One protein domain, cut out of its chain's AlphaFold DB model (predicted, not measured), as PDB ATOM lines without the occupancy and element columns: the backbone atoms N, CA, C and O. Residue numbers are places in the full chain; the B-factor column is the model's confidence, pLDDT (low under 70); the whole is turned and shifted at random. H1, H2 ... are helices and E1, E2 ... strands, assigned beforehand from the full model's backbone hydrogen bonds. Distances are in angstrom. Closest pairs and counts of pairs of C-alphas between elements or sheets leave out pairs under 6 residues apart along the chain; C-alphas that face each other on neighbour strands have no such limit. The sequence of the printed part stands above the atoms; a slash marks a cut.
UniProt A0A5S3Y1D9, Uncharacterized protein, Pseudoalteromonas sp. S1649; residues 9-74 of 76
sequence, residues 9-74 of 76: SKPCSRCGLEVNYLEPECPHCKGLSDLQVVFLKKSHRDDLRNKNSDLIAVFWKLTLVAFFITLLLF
ATOM      1  N   SER A   9     -53.840 -18.076  33.870       88.38
ATOM      2  CA  SER A   9     -52.785 -18.765  34.593       88.38
ATOM      3  C   SER A   9     -53.244 -19.101  36.011       88.38
ATOM      4  O   SER A   9     -54.211 -18.532  36.527       88.38
ATOM      5  N   LYS A  10     -52.602 -20.099  36.609       87.06
ATOM      6  CA  LYS A  10     -52.731 -20.447  38.021       87.06
ATOM      7  C   LYS A  10     -51.342 -20.723  38.596       87.06
ATOM      8  O   LYS A  10     -50.498 -21.271  37.878       87.06
ATOM      9  N   PRO A  11     -51.112 -20.467  39.889       89.56
ATOM     10  CA  PRO A  11     -49.875 -20.877  40.529       89.56
ATOM     11  C   PRO A  11     -49.815 -22.407  40.631       89.56
ATOM     12  O   PRO A  11     -50.767 -23.069  41.051       89.56
ATOM     13  N   CYS A  12     -48.680 -22.995  40.256       88.94
ATOM     14  CA  CYS A  12     -48.424 -24.418  40.454       88.94
ATOM     15  C   CYS A  12     -48.259 -24.737  41.949       88.94
ATOM     16  O   CYS A  12     -47.468 -24.095  42.635       88.94
ATOM     17  N   SER A  13     -48.912 -25.789  42.449       87.69
ATOM     18  CA  SER A  13     -48.799 -26.214  43.854       87.69
ATOM     19  C   SER A  13     -47.395 -26.682  44.260       87.69
ATOM     20  O   SER A  13     -47.034 -26.569  45.430       87.69
ATOM     21  N   ARG A  14     -46.592 -27.190  43.313       88.88
ATOM     22  CA  ARG A  14     -45.244 -27.722  43.583       88.88
ATOM     23  C   ARG A  14     -44.173 -26.628  43.568       88.88
ATOM     24  O   ARG A  14     -43.492 -26.418  44.568       88.88
ATOM     25  N   CYS A  15     -44.015 -25.907  42.454       86.75
ATOM     26  CA  CYS A  15     -42.976 -24.872  42.334       86.75
ATOM     27  C   CYS A  15     -43.447 -23.455  42.690       86.75
ATOM     28  O   CYS A  15     -42.613 -22.607  43.010       86.75
ATOM     29  N   GLY A  16     -44.757 -23.187  42.677       86.06
ATOM     30  CA  GLY A  16     -45.327 -21.855  42.906       86.06
ATOM     31  C   GLY A  16     -45.260 -20.909  41.704       86.06
ATOM     32  O   GLY A  16     -45.628 -19.751  41.849       86.06
ATOM     33  N   LEU A  17     -44.779 -21.368  40.543       86.56
ATOM     34  CA  LEU A  17     -44.743 -20.560  39.319       86.56
ATOM     35  C   LEU A  17     -46.098 -20.560  38.616       86.56
ATOM     36  O   LEU A  17     -46.796 -21.577  38.620       86.56
ATOM     37  N   GLU A  18     -46.427 -19.438  37.978       88.69
ATOM     38  CA  GLU A  18     -47.612 -19.314  37.133       88.69
ATOM     39  C   GLU A  18     -47.518 -20.269  35.943       88.69
ATOM     40  O   GLU A  18     -46.523 -20.310  35.215       88.69
ATOM     41  N   VAL A  19     -48.569 -21.059  35.756       89.75
ATOM     42  CA  VAL A  19     -48.724 -21.981  34.634       89.75
ATOM     43  C   VAL A  19     -50.064 -21.748  33.966       89.75
ATOM     44  O   VAL A  19     -51.054 -21.435  34.625       89.75
ATOM     45  N   ASN A  20     -50.103 -21.913  32.649       87.06
ATOM     46  CA  ASN A  20     -51.345 -21.829  31.898       87.06
ATOM     47  C   ASN A  20     -52.326 -22.910  32.385       87.06
ATOM     48  O   ASN A  20     -51.957 -24.066  32.582       87.06
ATOM     49  N   TYR A  21     -53.583 -22.521  32.588       84.19
ATOM     50  CA  TYR A  21     -54.648 -23.403  33.056       84.19
ATOM     51  C   TYR A  21     -54.942 -24.551  32.085       84.19
ATOM     52  O   TYR A  21     -55.414 -25.600  32.515       84.19
ATOM     53  N   LEU A  22     -54.676 -24.340  30.792       84.25
ATOM     54  CA  LEU A  22     -54.850 -25.349  29.749       84.25
ATOM     55  C   LEU A  22     -53.825 -26.479  29.847       84.25
ATOM     56  O   LEU A  22     -54.063 -27.539  29.272       84.25
ATOM     57  N   GLU A  23     -52.719 -26.275  30.569       82.94
ATOM     58  CA  GLU A  23     -51.718 -27.322  30.682       82.94
ATOM     59  C   GLU A  23     -52.142 -28.394  31.689       82.94
ATOM     60  O   GLU A  23     -52.453 -28.072  32.843       82.94
ATOM     61  N   PRO A  24     -52.135 -29.679  31.277       84.44
ATOM     62  CA  PRO A  24     -52.545 -30.782  32.140       84.44
ATOM     63  C   PRO A  24     -51.570 -30.975  33.305       84.44
ATOM     64  O   PRO A  24     -51.965 -31.365  34.401       84.44
ATOM     65  N   GLU A  25     -50.295 -30.659  33.080       86.75
ATOM     66  CA  GLU A  25     -49.226 -30.756  34.062       86.75
ATOM     67  C   GLU A  25     -48.351 -29.507  34.013       86.75
ATOM     68  O   GLU A  25     -48.197 -28.873  32.971       86.75
ATOM     69  N   CYS A  26     -47.733 -29.161  35.144       88.12
ATOM     70  CA  CYS A  26     -46.794 -28.046  35.189       88.12
ATOM     71  C   CYS A  26     -45.543 -28.376  34.352       88.12
ATOM     72  O   CYS A  26     -44.782 -29.264  34.750       88.12
ATOM     73  N   PRO A  27     -45.254 -27.633  33.265       89.25
ATOM     74  CA  PRO A  27     -44.082 -27.893  32.429       89.25
ATOM     75  C   PRO A  27     -42.764 -27.666  33.184       89.25
ATOM     76  O   PRO A  27     -41.762 -28.289  32.860       89.25
ATOM     77  N   HIS A  28     -42.768 -26.837  34.235       86.00
ATOM     78  CA  HIS A  28     -41.591 -26.587  35.074       86.00
ATOM     79  C   HIS A  28     -41.263 -27.738  36.032       86.00
ATOM     80  O   HIS A  28     -40.135 -27.825  36.501       86.00
ATOM     81  N   CYS A  29     -42.246 -28.571  36.388       88.31
ATOM     82  CA  CYS A  29     -42.091 -29.642  37.382       88.31
ATOM     83  C   CYS A  29     -42.222 -31.045  36.789       88.31
ATOM     84  O   CYS A  29     -42.028 -32.030  37.506       88.31
ATOM     85  N   LYS A  30     -42.601 -31.148  35.514       89.94
ATOM     86  CA  LYS A  30     -42.812 -32.421  34.835       89.94
ATOM     87  C   LYS A  30     -41.520 -33.238  34.848       89.94
ATOM     88  O   LYS A  30     -40.477 -32.759  34.422       89.94
ATOM     89  N   GLY A  31     -41.595 -34.463  35.368       89.38
ATOM     90  CA  GLY A  31     -40.442 -35.364  35.477       89.38
ATOM     91  C   GLY A  31     -39.451 -35.039  36.602       89.38
ATOM     92  O   GLY A  31     -38.453 -35.741  36.727       89.38
ATOM     93  N   LEU A  32     -39.713 -34.022  37.432       89.25
ATOM     94  CA  LEU A  32     -38.861 -33.684  38.574       89.25
ATOM     95  C   LEU A  32     -39.405 -34.270  39.879       89.25
ATOM     96  O   LEU A  32     -40.607 -34.192  40.164       89.25
ATOM     97  N   SER A  33     -38.501 -34.788  40.712       90.62
ATOM     98  CA  SER A  33     -38.810 -35.161  42.095       90.62
ATOM     99  C   SER A  33     -39.054 -33.921  42.957       90.62
ATOM    100  O   SER A  33     -38.644 -32.814  42.606       90.62
ATOM    101  N   ASP A  34     -39.706 -34.081  44.110       87.38
ATOM    102  CA  ASP A  34     -39.988 -32.943  44.997       87.38
ATOM    103  C   ASP A  34     -38.713 -32.226  45.444       87.38
ATOM    104  O   ASP A  34     -38.665 -30.997  45.461       87.38
ATOM    105  N   LEU A  35     -37.642 -32.982  45.699       88.44
ATOM    106  CA  LEU A  35     -36.344 -32.420  46.057       88.44
ATOM    107  C   LEU A  35     -35.795 -31.529  44.931       88.44
ATOM    108  O   LEU A  35     -35.363 -30.404  45.178       88.44
ATOM    109  N   GLN A  36     -35.874 -31.996  43.682       89.12
ATOM    110  CA  GLN A  36     -35.430 -31.224  42.520       89.12
ATOM    111  C   GLN A  36     -36.285 -29.969  42.298       89.12
ATOM    112  O   GLN A  36     -35.750 -28.927  41.925       89.12
ATOM    113  N   VAL A  37     -37.591 -30.023  42.582       90.25
ATOM    114  CA  VAL A  37     -38.469 -28.845  42.509       90.25
ATOM    115  C   VAL A  37     -38.085 -27.790  43.553       90.25
ATOM    116  O   VAL A  37     -38.083 -26.597  43.240       90.25
ATOM    117  N   VAL A  38     -37.697 -28.195  44.768       87.56
ATOM    118  CA  VAL A  38     -37.190 -27.258  45.788       87.56
ATOM    119  C   VAL A  38     -35.911 -26.569  45.307       87.56
ATOM    120  O   VAL A  38     -35.791 -25.344  45.427       87.56
ATOM    121  N   PHE A  39     -34.978 -27.322  44.718       87.25
ATOM    122  CA  PHE A  39     -33.753 -26.755  44.147       87.25
ATOM    123  C   PHE A  39     -34.037 -25.806  42.982       87.25
ATOM    124  O   PHE A  39     -33.477 -24.710  42.949       87.25
ATOM    125  N   LEU A  40     -34.949 -26.172  42.079       85.19
ATOM    126  CA  LEU A  40     -35.371 -25.319  40.968       85.19
ATOM    127  C   LEU A  40     -35.954 -23.994  41.478       85.19
ATOM    128  O   LEU A  40     -35.575 -22.925  41.005       85.19
ATOM    129  N   LYS A  41     -36.820 -24.051  42.496       85.19
ATOM    130  CA  LYS A  41     -37.417 -22.862  43.118       85.19
ATOM    131  C   LYS A  41     -36.362 -21.951  43.744       85.19
ATOM    132  O   LYS A  41     -36.461 -20.728  43.634       85.19
ATOM    133  N   LYS A  42     -35.365 -22.531  44.419       87.06
ATOM    134  CA  LYS A  42     -34.259 -21.773  45.014       87.06
ATOM    135  C   LYS A  42     -33.403 -21.112  43.935       87.06
ATOM    136  O   LYS A  42     -33.257 -19.897  43.967       87.06
ATOM    137  N   SER A  43     -32.948 -21.891  42.955       86.44
ATOM    138  CA  SER A  43     -32.152 -21.415  41.818       86.44
ATOM    139  C   SER A  43     -32.836 -20.260  41.087       86.44
ATOM    140  O   SER A  43     -32.233 -19.214  40.868       86.44
ATOM    141  N   HIS A  44     -34.134 -20.393  40.802       85.25
ATOM    142  CA  HIS A  44     -34.873 -19.336  40.125       85.25
ATOM    143  C   HIS A  44     -34.964 -18.051  40.961       85.25
ATOM    144  O   HIS A  44     -34.784 -16.957  40.424       85.25
ATOM    145  N   ARG A  45     -35.213 -18.154  42.274       84.88
ATOM    146  CA  ARG A  45     -35.204 -16.970  43.147       84.88
ATOM    147  C   ARG A  45     -33.837 -16.306  43.207       84.88
ATOM    148  O   ARG A  45     -33.774 -15.080  43.186       84.88
ATOM    149  N   ASP A  46     -32.774 -17.096  43.280       87.06
ATOM    150  CA  ASP A  46     -31.413 -16.576  43.334       87.06
ATOM    151  C   ASP A  46     -31.041 -15.878  42.013       87.06
ATOM    152  O   ASP A  46     -30.480 -14.785  42.044       87.06
ATOM    153  N   ASP A  47     -31.454 -16.422  40.863       87.19
ATOM    154  CA  ASP A  47     -31.287 -15.785  39.548       87.19
ATOM    155  C   ASP A  47     -32.048 -14.453  39.446       87.19
ATOM    156  O   ASP A  47     -31.474 -13.437  39.048       87.19
ATOM    157  N   LEU A  48     -33.313 -14.416  39.885       85.06
ATOM    158  CA  LEU A  48     -34.097 -13.176  39.932       85.06
ATOM    159  C   LEU A  48     -33.454 -12.135  40.848       85.06
ATOM    160  O   LEU A  48     -33.426 -10.952  40.514       85.06
ATOM    161  N   ARG A  49     -32.930 -12.557  42.001       84.12
ATOM    162  CA  ARG A  49     -32.225 -11.668  42.926       84.12
ATOM    163  C   ARG A  49     -30.931 -11.143  42.315       84.12
ATOM    164  O   ARG A  49     -30.640  -9.964  42.473       84.12
ATOM    165  N   ASN A  50     -30.171 -11.987  41.625       85.31
ATOM    166  CA  ASN A  50     -28.912 -11.589  41.007       85.31
ATOM    167  C   ASN A  50     -29.144 -10.591  39.864       85.31
ATOM    168  O   ASN A  50     -28.520  -9.532  39.840       85.31
ATOM    169  N   LYS A  51     -30.111 -10.866  38.982       86.00
ATOM    170  CA  LYS A  51     -30.482  -9.972  37.873       86.00
ATOM    171  C   LYS A  51     -31.021  -8.624  38.345       86.00
ATOM    172  O   LYS A  51     -30.736  -7.608  37.725       86.00
ATOM    173  N   ASN A  52     -31.764  -8.607  39.452       84.75
ATOM    174  CA  ASN A  52     -32.353  -7.384  40.003       84.75
ATOM    175  C   ASN A  52     -31.507  -6.732  41.108       84.75
ATOM    176  O   ASN A  52     -31.954  -5.767  41.727       84.75
ATOM    177  N   SER A  53     -30.306  -7.243  41.382       80.56
ATOM    178  CA  SER A  53     -29.432  -6.704  42.432       80.56
ATOM    179  C   SER A  53     -29.083  -5.233  42.189       80.56
ATOM    180  O   SER A  53     -29.058  -4.440  43.131       80.56
ATOM    181  N   ASP A  54     -28.923  -4.853  40.921       82.44
ATOM    182  CA  ASP A  54     -28.637  -3.480  40.519       82.44
ATOM    183  C   ASP A  54     -29.834  -2.543  40.762       82.44
ATOM    184  O   ASP A  54     -29.671  -1.452  41.310       82.44
ATOM    185  N   LEU A  55     -31.068  -3.003  40.503       82.44
ATOM    186  CA  LEU A  55     -32.274  -2.239  40.852       82.44
ATOM    187  C   LEU A  55     -32.369  -1.996  42.361       82.44
ATOM    188  O   LEU A  55     -32.692  -0.887  42.781       82.44
ATOM    189  N   ILE A  56     -32.067  -3.009  43.180       83.06
ATOM    190  CA  ILE A  56     -32.069  -2.867  44.644       83.06
ATOM    191  C   ILE A  56     -31.067  -1.788  45.067       83.06
ATOM    192  O   ILE A  56     -31.399  -0.944  45.899       83.06
ATOM    193  N   ALA A  57     -29.873  -1.769  44.471       84.00
ATOM    194  CA  ALA A  57     -28.859  -0.760  44.763       84.00
ATOM    195  C   ALA A  57     -29.316   0.657  44.378       84.00
ATOM    196  O   ALA A  57     -29.108   1.602  45.143       84.00
ATOM    197  N   VAL A  58     -29.971   0.816  43.224       86.81
ATOM    198  CA  VAL A  58     -30.511   2.108  42.771       86.81
ATOM    199  C   VAL A  58     -31.620   2.605  43.702       86.81
ATOM    200  O   VAL A  58     -31.570   3.752  44.150       86.81
ATOM    201  N   PHE A  59     -32.580   1.749  44.062       90.88
ATOM    202  CA  PHE A  59     -33.653   2.107  44.996       90.88
ATOM    203  C   PHE A  59     -33.117   2.495  46.373       90.88
ATOM    204  O   PHE A  59     -33.599   3.461  46.969       90.88
ATOM    205  N   TRP A  60     -32.095   1.793  46.867       90.38
ATOM    206  CA  TRP A  60     -31.455   2.139  48.134       90.38
ATOM    207  C   TRP A  60     -30.872   3.553  48.078       90.38
ATOM    208  O   TRP A  60     -31.186   4.382  48.928       90.38
ATOM    209  N   LYS A  61     -30.092   3.871  47.035       91.62
ATOM    210  CA  LYS A  61     -29.506   5.211  46.851       91.62
ATOM    211  C   LYS A  61     -30.573   6.305  46.806       91.62
ATOM    212  O   LYS A  61     -30.429   7.312  47.492       91.62
ATOM    213  N   LEU A  62     -31.651   6.099  46.048       93.19
ATOM    214  CA  LEU A  62     -32.757   7.060  45.967       93.19
ATOM    215  C   LEU A  62     -33.436   7.274  47.325       93.19
ATOM    216  O   LEU A  62     -33.710   8.410  47.702       93.19
ATOM    217  N   THR A  63     -33.647   6.195  48.079       93.31
ATOM    218  CA  THR A  63     -34.246   6.252  49.419       93.31
ATOM    219  C   THR A  63     -33.359   7.038  50.387       93.31
ATOM    220  O   THR A  63     -33.853   7.858  51.154       93.31
ATOM    221  N   LEU A  64     -32.041   6.844  50.305       94.88
ATOM    222  CA  LEU A  64     -31.039   7.548  51.107       94.88
ATOM    223  C   LEU A  64     -31.047   9.060  50.820       94.88
ATOM    224  O   LEU A  64     -31.082   9.874  51.741       94.88
ATOM    225  N   VAL A  65     -31.074   9.441  49.540       95.38
ATOM    226  CA  VAL A  65     -31.156  10.850  49.125       95.38
ATOM    227  C   VAL A  65     -32.461  11.486  49.607       95.38
ATOM    228  O   VAL A  65     -32.433  12.556  50.212       95.38
ATOM    229  N   ALA A  66     -33.598  10.817  49.395       93.44
ATOM    230  CA  ALA A  66     -34.898  11.306  49.845       93.44
ATOM    231  C   ALA A  66     -34.949  11.476  51.369       93.44
ATOM    232  O   ALA A  66     -35.461  12.484  51.857       93.44
ATOM    233  N   PHE A  67     -34.367  10.539  52.122       95.19
ATOM    234  CA  PHE A  67     -34.261  10.630  53.575       95.19
ATOM    235  C   PHE A  67     -33.521  11.900  54.012       95.19
ATOM    236  O   PHE A  67     -34.046  12.653  54.828       95.19
ATOM    237  N   PHE A  68     -32.355  12.192  53.427       95.50
ATOM    238  CA  PHE A  68     -31.607  13.406  53.766       95.50
ATOM    239  C   PHE A  68     -32.332  14.693  53.378       95.50
ATOM    240  O   PHE A  68     -32.329  15.634  54.165       95.50
ATOM    241  N   ILE A  69     -32.980  14.741  52.211       95.00
ATOM    242  CA  ILE A  69     -33.787  15.904  51.807       95.00
ATOM    243  C   ILE A  69     -34.914  16.141  52.816       95.00
ATOM    244  O   ILE A  69     -35.106  17.263  53.273       95.00
ATOM    245  N   THR A  70     -35.626  15.082  53.201       93.06
ATOM    246  CA  THR A  70     -36.737  15.173  54.160       93.06
ATOM    247  C   THR A  70     -36.246  15.634  55.531       93.06
ATOM    248  O   THR A  70     -36.883  16.459  56.173       93.06
ATOM    249  N   LEU A  71     -35.087  15.137  55.966       93.56
ATOM    250  CA  LEU A  71     -34.470  15.510  57.234       93.56
ATOM    251  C   LEU A  71     -33.995  16.972  57.224       93.56
ATOM    252  O   LEU A  71     -34.208  17.681  58.202       93.56
ATOM    253  N   LEU A  72     -33.431  17.452  56.112       92.12
ATOM    254  CA  LEU A  72     -33.077  18.863  55.933       92.12
ATOM    255  C   LEU A  72     -34.310  19.774  55.980       92.12
ATOM    256  O   LEU A  72     -34.270  20.781  56.673       92.12
ATOM    257  N   LEU A  73     -35.401  19.395  55.306       92.12
ATOM    258  CA  LEU A  73     -36.675  20.130  55.320       92.12
ATOM    259  C   LEU A  73     -37.392  20.112  56.677       92.12
ATOM    260  O   LEU A  73     -38.288  20.912  56.894       92.12
ATOM    261  N   PHE A  74     -37.072  19.158  57.550       88.25
ATOM    262  CA  PHE A  74     -37.644  19.091  58.894       88.25
ATOM    263  C   PHE A  74     -36.838  19.914  59.910       88.25
ATOM    264  O   PHE A  74     -37.376  20.330  60.933       88.25
TER     265      PHE A  74
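What this domain is: This is residues 9 to 74 of the 76 residues of an uncharacterized protein of Pseudoalteromonas sp. S1649 (UniProt A0A5S3Y1D9). A small head, with the hairpin of E1 and E2 and the looping residues 21 to 33 beside the beginning of H1, bears a long helical arm: H2 follows H1 end to end, and residues 45 to 74 stick out free. Printed are 66 residues, with two antiparallel strands, order E1 - E2, then two helices; the class is mostly helix. The whole is extended, with a radius of gyration of the C-alphas of 19.3 A, and spans 58 by 23 by 15 A, the arm making the length.

Where its parts are: Find C-alpha 9 at (-52.785, -18.765, 34.593), where E1, residues 9 to 11, begins; E2 is residues 18 to 20. H1, residues 34 to 51, is 25.9 A long. H2, residues 53 to 74, runs 31.7 A to C-alpha 74 at (-37.644, 19.091, 58.894).

How they stand to each other: Look at N 10 and O 19, 2.8 A apart and within hydrogen-bond range, in the antiparallel hairpin E1 and E2. H1 is apart from E1, and H2 from both strands. H1 and H2 meet only through their tight link. In both helices every O i to N i+4 pair is within hydrogen-bond range.

The domain as a whole: The farthest C-alphas, of Gly 31 and Phe 74, are 59.3 A apart. The link from E2 to H1 is long, 13 residues. The printed part has no cut, and no printed residue is under pLDDT 70.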